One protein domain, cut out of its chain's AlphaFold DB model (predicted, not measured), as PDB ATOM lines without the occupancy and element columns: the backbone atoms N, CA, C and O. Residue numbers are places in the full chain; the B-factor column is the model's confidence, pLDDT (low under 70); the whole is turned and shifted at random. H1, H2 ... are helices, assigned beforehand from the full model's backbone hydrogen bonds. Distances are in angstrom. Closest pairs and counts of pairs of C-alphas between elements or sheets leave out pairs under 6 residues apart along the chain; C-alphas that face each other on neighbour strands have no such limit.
ATOM      1  N   GLN A   2       3.205  42.694 -47.359       76.19
ATOM      2  CA  GLN A   2       3.501  42.857 -45.921       76.19
ATOM      3  C   GLN A   2       2.650  41.894 -45.077       76.19
ATOM      4  O   GLN A   2       1.799  42.318 -44.301       76.19
ATOM      5  N   VAL A   3       2.806  40.588 -45.291       81.31
ATOM      6  CA  VAL A   3       2.072  39.584 -44.508       81.31
ATOM      7  C   VAL A   3       2.880  39.282 -43.249       81.31
ATOM      8  O   VAL A   3       4.019  38.844 -43.354       81.31
ATOM      9  N   SER A   4       2.300  39.546 -42.079       85.44
ATOM     10  CA  SER A   4       2.923  39.324 -40.763       85.44
ATOM     11  C   SER A   4       2.212  38.263 -39.921       85.44
ATOM     12  O   SER A   4       2.636  37.983 -38.802       85.44
ATOM     13  N   ALA A   5       1.115  37.702 -40.434       89.69
ATOM     14  CA  ALA A   5       0.319  36.705 -39.740       89.69
ATOM     15  C   ALA A   5      -0.324  35.714 -40.716       89.69
ATOM     16  O   ALA A   5      -0.699  36.045 -41.844       89.69
ATOM     17  N   VAL A   6      -0.481  34.488 -40.238       93.19
ATOM     18  CA  VAL A   6      -1.182  33.387 -40.873       93.19
ATOM     19  C   VAL A   6      -2.673  33.706 -40.867       93.19
ATOM     20  O   VAL A   6      -3.262  34.044 -39.841       93.19
ATOM     21  N   THR A   7      -3.291  33.582 -42.038       94.50
ATOM     22  CA  THR A   7      -4.733  33.768 -42.215       94.50
ATOM     23  C   THR A   7      -5.433  32.413 -42.318       94.50
ATOM     24  O   THR A   7      -4.812  31.446 -42.767       94.50
ATOM     25  N   PRO A   8      -6.741  32.324 -42.005       94.31
ATOM     26  CA  PRO A   8      -7.504  31.084 -42.175       94.31
ATOM     27  C   PRO A   8      -7.394  30.515 -43.595       94.31
ATOM     28  O   PRO A   8      -7.311  29.307 -43.791       94.31
ATOM     29  N   GLY A   9      -7.363  31.399 -44.599       95.12
ATOM     30  CA  GLY A   9      -7.211  31.010 -45.999       95.12
ATOM     31  C   GLY A   9      -5.850  30.385 -46.300       95.12
ATOM     32  O   GLY A   9      -5.799  29.414 -47.045       95.12
ATOM     33  N   LEU A  10      -4.770  30.897 -45.700       93.94
ATOM     34  CA  LEU A  10      -3.431  30.330 -45.866       93.94
ATOM     35  C   LEU A  10      -3.335  28.932 -45.245       93.94
ATOM     36  O   LEU A  10      -2.805  28.026 -45.878       93.94
ATOM     37  N   VAL A  11      -3.895  28.744 -44.043       94.88
ATOM     38  CA  VAL A  11      -3.946  27.425 -43.386       94.88
ATOM     39  C   VAL A  11      -4.753  26.443 -44.226       94.88
ATOM     40  O   VAL A  11      -4.299  25.332 -44.483       94.88
ATOM     41  N   ALA A  12      -5.929  26.860 -44.702       96.12
ATOM     42  CA  ALA A  12      -6.769  25.996 -45.519       96.12
ATOM     43  C   ALA A  12      -6.116  25.622 -46.848       96.12
ATOM     44  O   ALA A  12      -6.207  24.476 -47.286       96.12
ATOM     45  N   TRP A  13      -5.419  26.569 -47.468       95.00
ATOM     46  CA  TRP A  13      -4.670  26.313 -48.685       95.00
ATOM     47  C   TRP A  13      -3.536  25.314 -48.435       95.00
ATOM     48  O   TRP A  13      -3.458  24.313 -49.139       95.00
ATOM     49  N   ALA A  14      -2.731  25.510 -47.386       94.94
ATOM     50  CA  ALA A  14      -1.657  24.586 -47.026       94.94
ATOM     51  C   ALA A  14      -2.179  23.164 -46.757       94.94
ATOM     52  O   ALA A  14      -1.625  22.203 -47.282       94.94
ATOM     53  N   ALA A  15      -3.285  23.025 -46.020       94.88
ATOM     54  CA  ALA A  15      -3.919  21.726 -45.780       94.88
ATOM     55  C   ALA A  15      -4.364  21.043 -47.086       94.88
ATOM     56  O   ALA A  15      -4.167  19.840 -47.259       94.88
ATOM     57  N   THR A  16      -4.909  21.818 -48.026       94.25
ATOM     58  CA  THR A  16      -5.334  21.314 -49.343       94.25
ATOM     59  C   THR A  16      -4.136  20.841 -50.171       94.25
ATOM     60  O   THR A  16      -4.199  19.782 -50.791       94.25
ATOM     61  N   ILE A  17      -3.013  21.570 -50.130       93.50
ATOM     62  CA  ILE A  17      -1.761  21.153 -50.778       93.50
ATOM     63  C   ILE A  17      -1.203  19.880 -50.139       93.50
ATOM     64  O   ILE A  17      -0.806  18.975 -50.865       93.50
ATOM     65  N   CYS A  18      -1.212  19.762 -48.810       94.75
ATOM     66  CA  CYS A  18      -0.787  18.532 -48.141       94.75
ATOM     67  C   CYS A  18      -1.635  17.332 -48.580       94.75
ATOM     68  O   CYS A  18      -1.079  16.278 -48.871       94.75
ATOM     69  N   MET A  19      -2.961  17.484 -48.682       93.56
ATOM     70  CA  MET A  19      -3.815  16.410 -49.199       93.56
ATOM     71  C   MET A  19      -3.470  16.040 -50.640       93.56
ATOM     72  O   MET A  19      -3.392  14.856 -50.951       93.56
ATOM     73  N   PHE A  20      -3.230  17.024 -51.505       92.62
ATOM     74  CA  PHE A  20      -2.815  16.774 -52.882       92.62
ATOM     75  C   PHE A  20      -1.473  16.038 -52.965       92.62
ATOM     76  O   PHE A  20      -1.380  15.043 -53.668       92.62
ATOM     77  N   LEU A  21      -0.464  16.451 -52.191       93.31
ATOM     78  CA  LEU A  21       0.849  15.791 -52.154       93.31
ATOM     79  C   LEU A  21       0.783  14.342 -51.654       93.31
ATOM     80  O   LEU A  21       1.624  13.527 -52.018       93.31
ATOM     81  N   LEU A  22      -0.193  14.033 -50.801       93.31
ATOM     82  CA  LEU A  22      -0.458  12.674 -50.323       93.31
ATOM     83  C   LEU A  22      -1.349  11.871 -51.282       93.31
ATOM     84  O   LEU A  22      -1.508  10.663 -51.105       93.31
ATOM     85  N   SER A  23      -1.952  12.528 -52.270       91.56
ATOM     86  CA  SER A  23      -2.801  11.894 -53.270       91.56
ATOM     87  C   SER A  23      -1.962  11.403 -54.453       91.56
ATOM     88  O   SER A  23      -0.917  11.973 -54.754       91.56
ATOM     89  N   PRO A  24      -2.426  10.384 -55.196       92.88
ATOM     90  CA  PRO A  24      -1.767   9.921 -56.419       92.88
ATOM     91  C   PRO A  24      -1.960  10.873 -57.619       92.88
ATOM     92  O   PRO A  24      -1.763  10.465 -58.764       92.88
ATOM     93  N   ASP A  25      -2.409  12.109 -57.391       90.44
ATOM     94  CA  ASP A  25      -2.696  13.069 -58.453       90.44
ATOM     95  C   ASP A  25      -1.456  13.882 -58.810       90.44
ATOM     96  O   ASP A  25      -0.726  14.361 -57.948       90.44
ATOM     97  N   SER A  26      -1.230  14.060 -60.109       85.69
ATOM     98  CA  SER A  26      -0.088  14.813 -60.635       85.69
ATOM     99  C   SER A  26      -0.411  16.272 -60.948       85.69
ATOM    100  O   SER A  26       0.497  17.078 -61.131       85.69
ATOM    101  N   GLU A  27      -1.693  16.625 -61.035       86.75
ATOM    102  CA  GLU A  27      -2.140  17.961 -61.418       86.75
ATOM    103  C   GLU A  27      -3.458  18.349 -60.743       86.75
ATOM    104  O   GLU A  27      -4.264  17.495 -60.373       86.75
ATOM    105  N   PHE A  28      -3.678  19.661 -60.626       81.38
ATOM    106  CA  PHE A  28      -4.978  20.237 -60.301       81.38
ATOM    107  C   PHE A  28      -5.687  20.601 -61.607       81.38
ATOM    108  O   PHE A  28      -5.430  21.679 -62.155       81.38
ATOM    109  N   PRO A  29      -6.563  19.737 -62.141       77.25
ATOM    110  CA  PRO A  29      -7.361  20.110 -63.298       77.25
ATOM    111  C   PRO A  29      -8.229  21.325 -62.954       77.25
ATOM    112  O   PRO A  29      -8.602  21.542 -61.803       77.25
ATOM    113  N   GLY A  30      -8.575  22.137 -63.957       78.06
ATOM    114  CA  GLY A  30      -9.281  23.413 -63.755       78.06
ATOM    115  C   GLY A  30     -10.667  23.311 -63.098       78.06
ATOM    116  O   GLY A  30     -11.245  24.332 -62.739       78.06
ATOM    117  N   ASN A  31     -11.194  22.096 -62.926       83.00
ATOM    118  CA  ASN A  31     -12.417  21.805 -62.177       83.00
ATOM    119  C   ASN A  31     -12.174  21.550 -60.674       83.00
ATOM    120  O   ASN A  31     -13.141  21.439 -59.934       83.00
ATOM    121  N   GLY A  32     -10.918  21.476 -60.220       82.19
ATOM    122  CA  GLY A  32     -10.552  21.262 -58.820       82.19
ATOM    123  C   GLY A  32     -10.651  19.813 -58.332       82.19
ATOM    124  O   GLY A  32     -10.437  19.580 -57.145       82.19
ATOM    125  N   ILE A  33     -10.936  18.846 -59.214       89.56
ATOM    126  CA  ILE A  33     -11.162  17.440 -58.849       89.56
ATOM    127  C   ILE A  33      -9.983  16.576 -59.300       89.56
ATOM    128  O   ILE A  33      -9.704  16.494 -60.492       89.56
ATOM    129  N   GLY A  34      -9.332  15.870 -58.377       89.44
ATOM    130  CA  GLY A  34      -8.235  14.948 -58.672       89.44
ATOM    131  C   GLY A  34      -8.588  13.934 -59.764       89.44
ATOM    132  O   GLY A  34      -9.651  13.306 -59.737       89.44
ATOM    133  N   HIS A  35      -7.708  13.770 -60.752       85.81
ATOM    134  CA  HIS A  35      -7.967  12.886 -61.890       85.81
ATOM    135  C   HIS A  35      -8.016  11.411 -61.470       85.81
ATOM    136  O   HIS A  35      -8.928  10.680 -61.876       85.81
ATOM    137  N   THR A  36      -7.066  11.005 -60.632       88.25
ATOM    138  CA  THR A  36      -6.862   9.647 -60.131       88.25
ATOM    139  C   THR A  36      -7.586   9.444 -58.808       88.25
ATOM    140  O   THR A  36      -8.300   8.454 -58.656       88.25
ATOM    141  N   SER A  37      -7.456  10.378 -57.859       89.25
ATOM    142  CA  SER A  37      -8.071  10.227 -56.531       89.25
ATOM    143  C   SER A  37      -9.575  10.504 -56.507       89.25
ATOM    144  O   SER A  37     -10.260  10.058 -55.589       89.25
ATOM    145  N   LYS A  38     -10.092  11.251 -57.496       91.62
ATOM    146  CA  LYS A  38     -11.464  11.795 -57.525       91.62
ATOM    147  C   LYS A  38     -11.805  12.700 -56.335       91.62
ATOM    148  O   LYS A  38     -12.980  12.951 -56.078       91.62
ATOM    149  N   ILE A  39     -10.800  13.205 -55.625       91.69
ATOM    150  CA  ILE A  39     -10.981  14.130 -54.509       91.69
ATOM    151  C   ILE A  39     -11.304  15.523 -55.050       91.69
ATOM    152  O   ILE A  39     -10.565  16.051 -55.875       91.69
ATOM    153  N   ASP A  40     -12.378  16.141 -54.558       93.56
ATOM    154  CA  ASP A  40     -12.675  17.547 -54.834       93.56
ATOM    155  C   ASP A  40     -11.890  18.455 -53.874       93.56
ATOM    156  O   ASP A  40     -12.282  18.709 -52.730       93.56
ATOM    157  N   TYR A  41     -10.742  18.938 -54.338       93.56
ATOM    158  CA  TYR A  41      -9.874  19.813 -53.558       93.56
ATOM    159  C   TYR A  41     -10.479  21.202 -53.350       93.56
ATOM    160  O   TYR A  41     -10.176  21.860 -52.351       93.56
ATOM    161  N   TYR A  42     -11.330  21.657 -54.272       92.38
ATOM    162  CA  TYR A  42     -11.986  22.954 -54.163       92.38
ATOM    163  C   TYR A  42     -12.993  22.956 -53.012       92.38
ATOM    164  O   TYR A  42     -12.972  23.855 -52.162       92.38
ATOM    165  N   ASP A  43     -13.822  21.918 -52.938       93.62
ATOM    166  CA  ASP A  43     -14.800  21.765 -51.867       93.62
ATOM    167  C   ASP A  43     -14.127  21.549 -50.511       93.62
ATOM    168  O   ASP A  43     -14.533  22.172 -49.524       93.62
ATOM    169  N   ILE A  44     -13.044  20.767 -50.452       93.19
ATOM    170  CA  ILE A  44     -12.259  20.589 -49.220       93.19
ATOM    171  C   ILE A  44     -11.689  21.921 -48.742       93.19
ATOM    172  O   ILE A  44     -11.864  22.280 -47.574       93.19
ATOM    173  N   PHE A  45     -11.052  22.685 -49.633       94.69
ATOM    174  CA  PHE A  45     -10.522  24.002 -49.296       94.69
ATOM    175  C   PHE A  45     -11.621  24.908 -48.734       94.69
ATOM    176  O   PHE A  45     -11.438  25.550 -47.694       94.69
ATOM    177  N   ARG A  46     -12.778  24.957 -49.403       95.56
ATOM    178  CA  ARG A  46     -13.900  25.813 -49.014       95.56
ATOM    179  C   ARG A  46     -14.485  25.400 -47.666       95.56
ATOM    180  O   ARG A  46     -14.641  26.261 -46.798       95.56
ATOM    181  N   ALA A  47     -14.773  24.116 -47.481       95.38
ATOM    182  CA  ALA A  47     -15.338  23.579 -46.248       95.38
ATOM    183  C   ALA A  47     -14.386  23.796 -45.068       95.38
ATOM    184  O   ALA A  47     -14.780  24.322 -44.025       95.38
ATOM    185  N   TYR A  48     -13.107  23.477 -45.250       95.25
ATOM    186  CA  TYR A  48     -12.112  23.618 -44.199       95.25
ATOM    187  C   TYR A  48     -11.850  25.087 -43.844       95.25
ATOM    188  O   TYR A  48     -11.832  25.456 -42.666       95.25
ATOM    189  N   LYS A  49     -11.759  25.970 -44.846       96.44
ATOM    190  CA  LYS A  49     -11.685  27.420 -44.626       96.44
ATOM    191  C   LYS A  49     -12.901  27.934 -43.860       96.44
ATOM    192  O   LYS A  49     -12.740  28.765 -42.972       96.44
ATOM    193  N   GLN A  50     -14.104  27.464 -44.184       96.44
ATOM    194  CA  GLN A  50     -15.322  27.874 -43.489       96.44
ATOM    195  C   GLN A  50     -15.277  27.478 -42.009       96.44
ATOM    196  O   GLN A  50     -15.565  28.314 -41.156       96.44
ATOM    197  N   VAL A  51     -14.849  26.252 -41.695       95.38
ATOM    198  CA  VAL A  51     -14.664  25.808 -40.303       95.38
ATOM    199  C   VAL A  51     -13.653  26.692 -39.576       95.38
ATOM    200  O   VAL A  51     -13.939  27.151 -38.471       95.38
ATOM    201  N   LEU A  52     -12.509  26.983 -40.203       95.06
ATOM    202  CA  LEU A  52     -11.488  27.849 -39.614       95.06
ATOM    203  C   LEU A  52     -11.990  29.270 -39.375       95.06
ATOM    204  O   LEU A  52     -11.640  29.853 -38.361       95.06
ATOM    205  N   VAL A  53     -12.806  29.832 -40.270       96.12
ATOM    206  CA  VAL A  53     -13.389  31.170 -40.085       96.12
ATOM    207  C   VAL A  53     -14.405  31.170 -38.944       96.12
ATOM    208  O   VAL A  53     -14.362  32.061 -38.100       96.12
ATOM    209  N   VAL A  54     -15.289  30.169 -38.887       96.88
ATOM    210  CA  VAL A  54     -16.329  30.069 -37.848       96.88
ATOM    211  C   VAL A  54     -15.713  29.860 -36.468       96.88
ATOM    212  O   VAL A  54     -16.147  30.476 -35.501       96.88
ATOM    213  N   LYS A  55     -14.692  29.007 -36.374       95.19
ATOM    214  CA  LYS A  55     -14.032  28.676 -35.108       95.19
ATOM    215  C   LYS A  55     -12.742  29.455 -34.873       95.19
ATOM    216  O   LYS A  55     -11.979  29.104 -33.981       95.19
ATOM    217  N   TRP A  56     -12.482  30.516 -35.638       95.12
ATOM    218  CA  TRP A  56     -11.204  31.226 -35.571       95.12
ATOM    219  C   TRP A  56     -10.895  31.715 -34.160       95.12
ATOM    220  O   TRP A  56      -9.765  31.607 -33.709       95.12
ATOM    221  N   THR A  57     -11.899  32.228 -33.451       95.00
ATOM    222  CA  THR A  57     -11.753  32.799 -32.106       95.00
ATOM    223  C   THR A  57     -11.665  31.755 -30.994       95.00
ATOM    224  O   THR A  57     -11.534  32.133 -29.833       95.00
ATOM    225  N   ASP A  58     -11.771  30.464 -31.312       97.06
ATOM    226  CA  ASP A  58     -11.627  29.392 -30.331       97.06
ATOM    227  C   ASP A  58     -10.196  29.389 -29.769       97.06
ATOM    228  O   ASP A  58      -9.218  29.498 -30.514       97.06
ATOM    229  N   ALA A  59     -10.067  29.267 -28.447       96.88
ATOM    230  CA  ALA A  59      -8.792  29.369 -27.745       96.88
ATOM    231  C   ALA A  59      -7.787  28.316 -28.231       96.88
ATOM    232  O   ALA A  59      -6.605  28.616 -28.398       96.88
ATOM    233  N   HIS A  60      -8.263  27.100 -28.512       96.12
ATOM    234  CA  HIS A  60      -7.410  26.034 -29.027       96.12
ATOM    235  C   HIS A  60      -6.866  26.368 -30.422       96.12
ATOM    236  O   HIS A  60      -5.674  26.219 -30.682       96.12
ATOM    237  N   ILE A  61      -7.720  26.888 -31.304       94.38
ATOM    238  CA  ILE A  61      -7.329  27.267 -32.665       94.38
ATOM    239  C   ILE A  61      -6.360  28.452 -32.632       94.38
ATOM    240  O   ILE A  61      -5.326  28.412 -33.297       94.38
ATOM    241  N   GLN A  62      -6.625  29.468 -31.807       96.31
ATOM    242  CA  GLN A  62      -5.714  30.598 -31.609       96.31
ATOM    243  C   GLN A  62      -4.344  30.171 -31.085       96.31
ATOM    244  O   GLN A  62      -3.330  30.703 -31.538       96.31
ATOM    245  N   HIS A  63      -4.293  29.194 -30.179       95.62
ATOM    246  CA  HIS A  63      -3.030  28.644 -29.700       95.62
ATOM    247  C   HIS A  63      -2.214  28.037 -30.848       95.62
ATOM    248  O   HIS A  63      -1.077  28.457 -31.064       95.62
ATOM    249  N   VAL A  64      -2.817  27.162 -31.657       94.50
ATOM    250  CA  VAL A  64      -2.156  26.560 -32.830       94.50
ATOM    251  C   VAL A  64      -1.693  27.635 -33.820       94.50
ATOM    252  O   VAL A  64      -0.554  27.619 -34.281       94.50
ATOM    253  N   ILE A  65      -2.536  28.629 -34.114       94.00
ATOM    254  CA  ILE A  65      -2.182  29.734 -35.018       94.00
ATOM    255  C   ILE A  65      -1.019  30.559 -34.459       94.00
ATOM    256  O   ILE A  65      -0.169  31.009 -35.224       94.00
ATOM    257  N   SER A  66      -0.953  30.765 -33.143       93.62
ATOM    258  CA  SER A  66       0.157  31.484 -32.512       93.62
ATOM    259  C   SER A  66       1.489  30.752 -32.690       93.62
ATOM    260  O   SER A  66       2.500  31.390 -32.989       93.62
ATOM    261  N   GLU A  67       1.482  29.420 -32.604       94.31
ATOM    262  CA  GLU A  67       2.663  28.595 -32.855       94.31
ATOM    263  C   GLU A  67       3.066  28.647 -34.326       94.31
ATOM    264  O   GLU A  67       4.227  28.910 -34.636       94.31
ATOM    265  N   MET A  68       2.101  28.504 -35.240       93.25
ATOM    266  CA  MET A  68       2.343  28.636 -36.679       93.25
ATOM    267  C   MET A  68       2.900  30.019 -37.033       93.25
ATOM    268  O   MET A  68       3.849  30.120 -37.804       93.25
ATOM    269  N   ASN A  69       2.359  31.089 -36.449       92.50
ATOM    270  CA  ASN A  69       2.862  32.449 -36.640       92.50
ATOM    271  C   ASN A  69       4.294  32.600 -36.136       92.50
ATOM    272  O   ASN A  69       5.136  33.148 -36.843       92.50
ATOM    273  N   SER A  70       4.576  32.086 -34.939       91.62
ATOM    274  CA  SER A  70       5.920  32.082 -34.365       91.62
ATOM    275  C   SER A  70       6.906  31.299 -35.227       91.62
ATOM    276  O   SER A  70       8.075  31.668 -35.286       91.62
ATOM    277  N   PHE A  71       6.464  30.212 -35.854       91.50
ATOM    278  CA  PHE A  71       7.296  29.383 -36.715       91.50
ATOM    279  C   PHE A  71       7.558  30.047 -38.073       91.50
ATOM    280  O   PHE A  71       8.702  30.131 -38.504       91.50
ATOM    281  N   VAL A  72       6.513  30.557 -38.732       89.81
ATOM    282  CA  VAL A  72       6.596  31.119 -40.093       89.81
ATOM    283  C   VAL A  72       7.210  32.519 -40.107       89.81
ATOM    284  O   VAL A  72       8.028  32.821 -40.972       89.81
ATOM    285  N   PHE A  73       6.816  33.385 -39.173       88.62
ATOM    286  CA  PHE A  73       7.229  34.794 -39.144       88.62
ATOM    287  C   PHE A  73       8.286  35.095 -38.076       88.62
ATOM    288  O   PHE A  73       8.776  36.222 -37.996       88.62
ATOM    289  N   GLY A  74       8.655  34.097 -37.268       82.25
ATOM    290  CA  GLY A  74       9.506  34.283 -36.099       82.25
ATOM    291  C   GLY A  74       8.770  34.994 -34.959       82.25
ATOM    292  O   GLY A  74       7.804  35.737 -35.156       82.25
ATOM    293  N   LYS A  75       9.247  34.820 -33.725       74.25
ATOM    294  CA  LYS A  75       8.875  35.739 -32.642       74.25
ATOM    295  C   LYS A  75       9.542  37.074 -32.955       74.25
ATOM    296  O   LYS A  75      10.745  37.214 -32.766       74.25
ATOM    297  N   SER A  76       8.787  38.054 -33.455       61.97
ATOM    298  CA  SER A  76       9.258  39.444 -33.489       61.97
ATOM    299  C   SER A  76       9.390  39.941 -32.051       61.97
ATOM    300  O   SER A  76       8.466  40.480 -31.453       61.97
TER     301      SER A  76
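Overview. This is residues 2 to 76 of the 182 residues of an uncharacterized protein of Pisolithus microcarpus 441 (UniProt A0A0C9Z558). H1 and H2 form a helical hairpin, with the looped residues 23 to 40 joining them at one end and H3 set across the other end without touching either helix; loop, hairpin and H3 follow one another along the longest axis. The printed part has 75 residues, with three named helices in the order H1, H2, H3 and no named strand; the class is all helix. It is loose, with a radius of gyration of the C-alphas of 14.2 A, and elongated, spanning 42 by 24 by 21 A.

Along the chain. H1, the longest helix, holds residues 8 to 22, 21.3 A long, beginning at C-alpha 8 (-7.504, 31.084, -42.175). H2, residues 41 to 54, and H3, residues 59 to 72, are each 19.8 A long; H3 ends at C-alpha 72 (6.596, 31.119, -40.093).

Arrangement. H1 and H2 touch, the closest C-alphas being those of Ala 12 and Lys 49, 5.2 A apart. This hairpin runs opposite ways at a tilt of 35.2 degrees, only just steep. H1 and H3 are apart. H2 and H3 are only just apart, closest 8.1 A. In H1, H2 and H3 every O i to N i+4 pair is within hydrogen-bond range.

Size, cuts and confidence. The C-alphas farthest apart, of Thr 36 and Ser 76, are 43.1 A apart. The printed part has no cut. The link H1 to H2 is long, H2 to H3 tight. Residue 76 alone has pLDDT under 70.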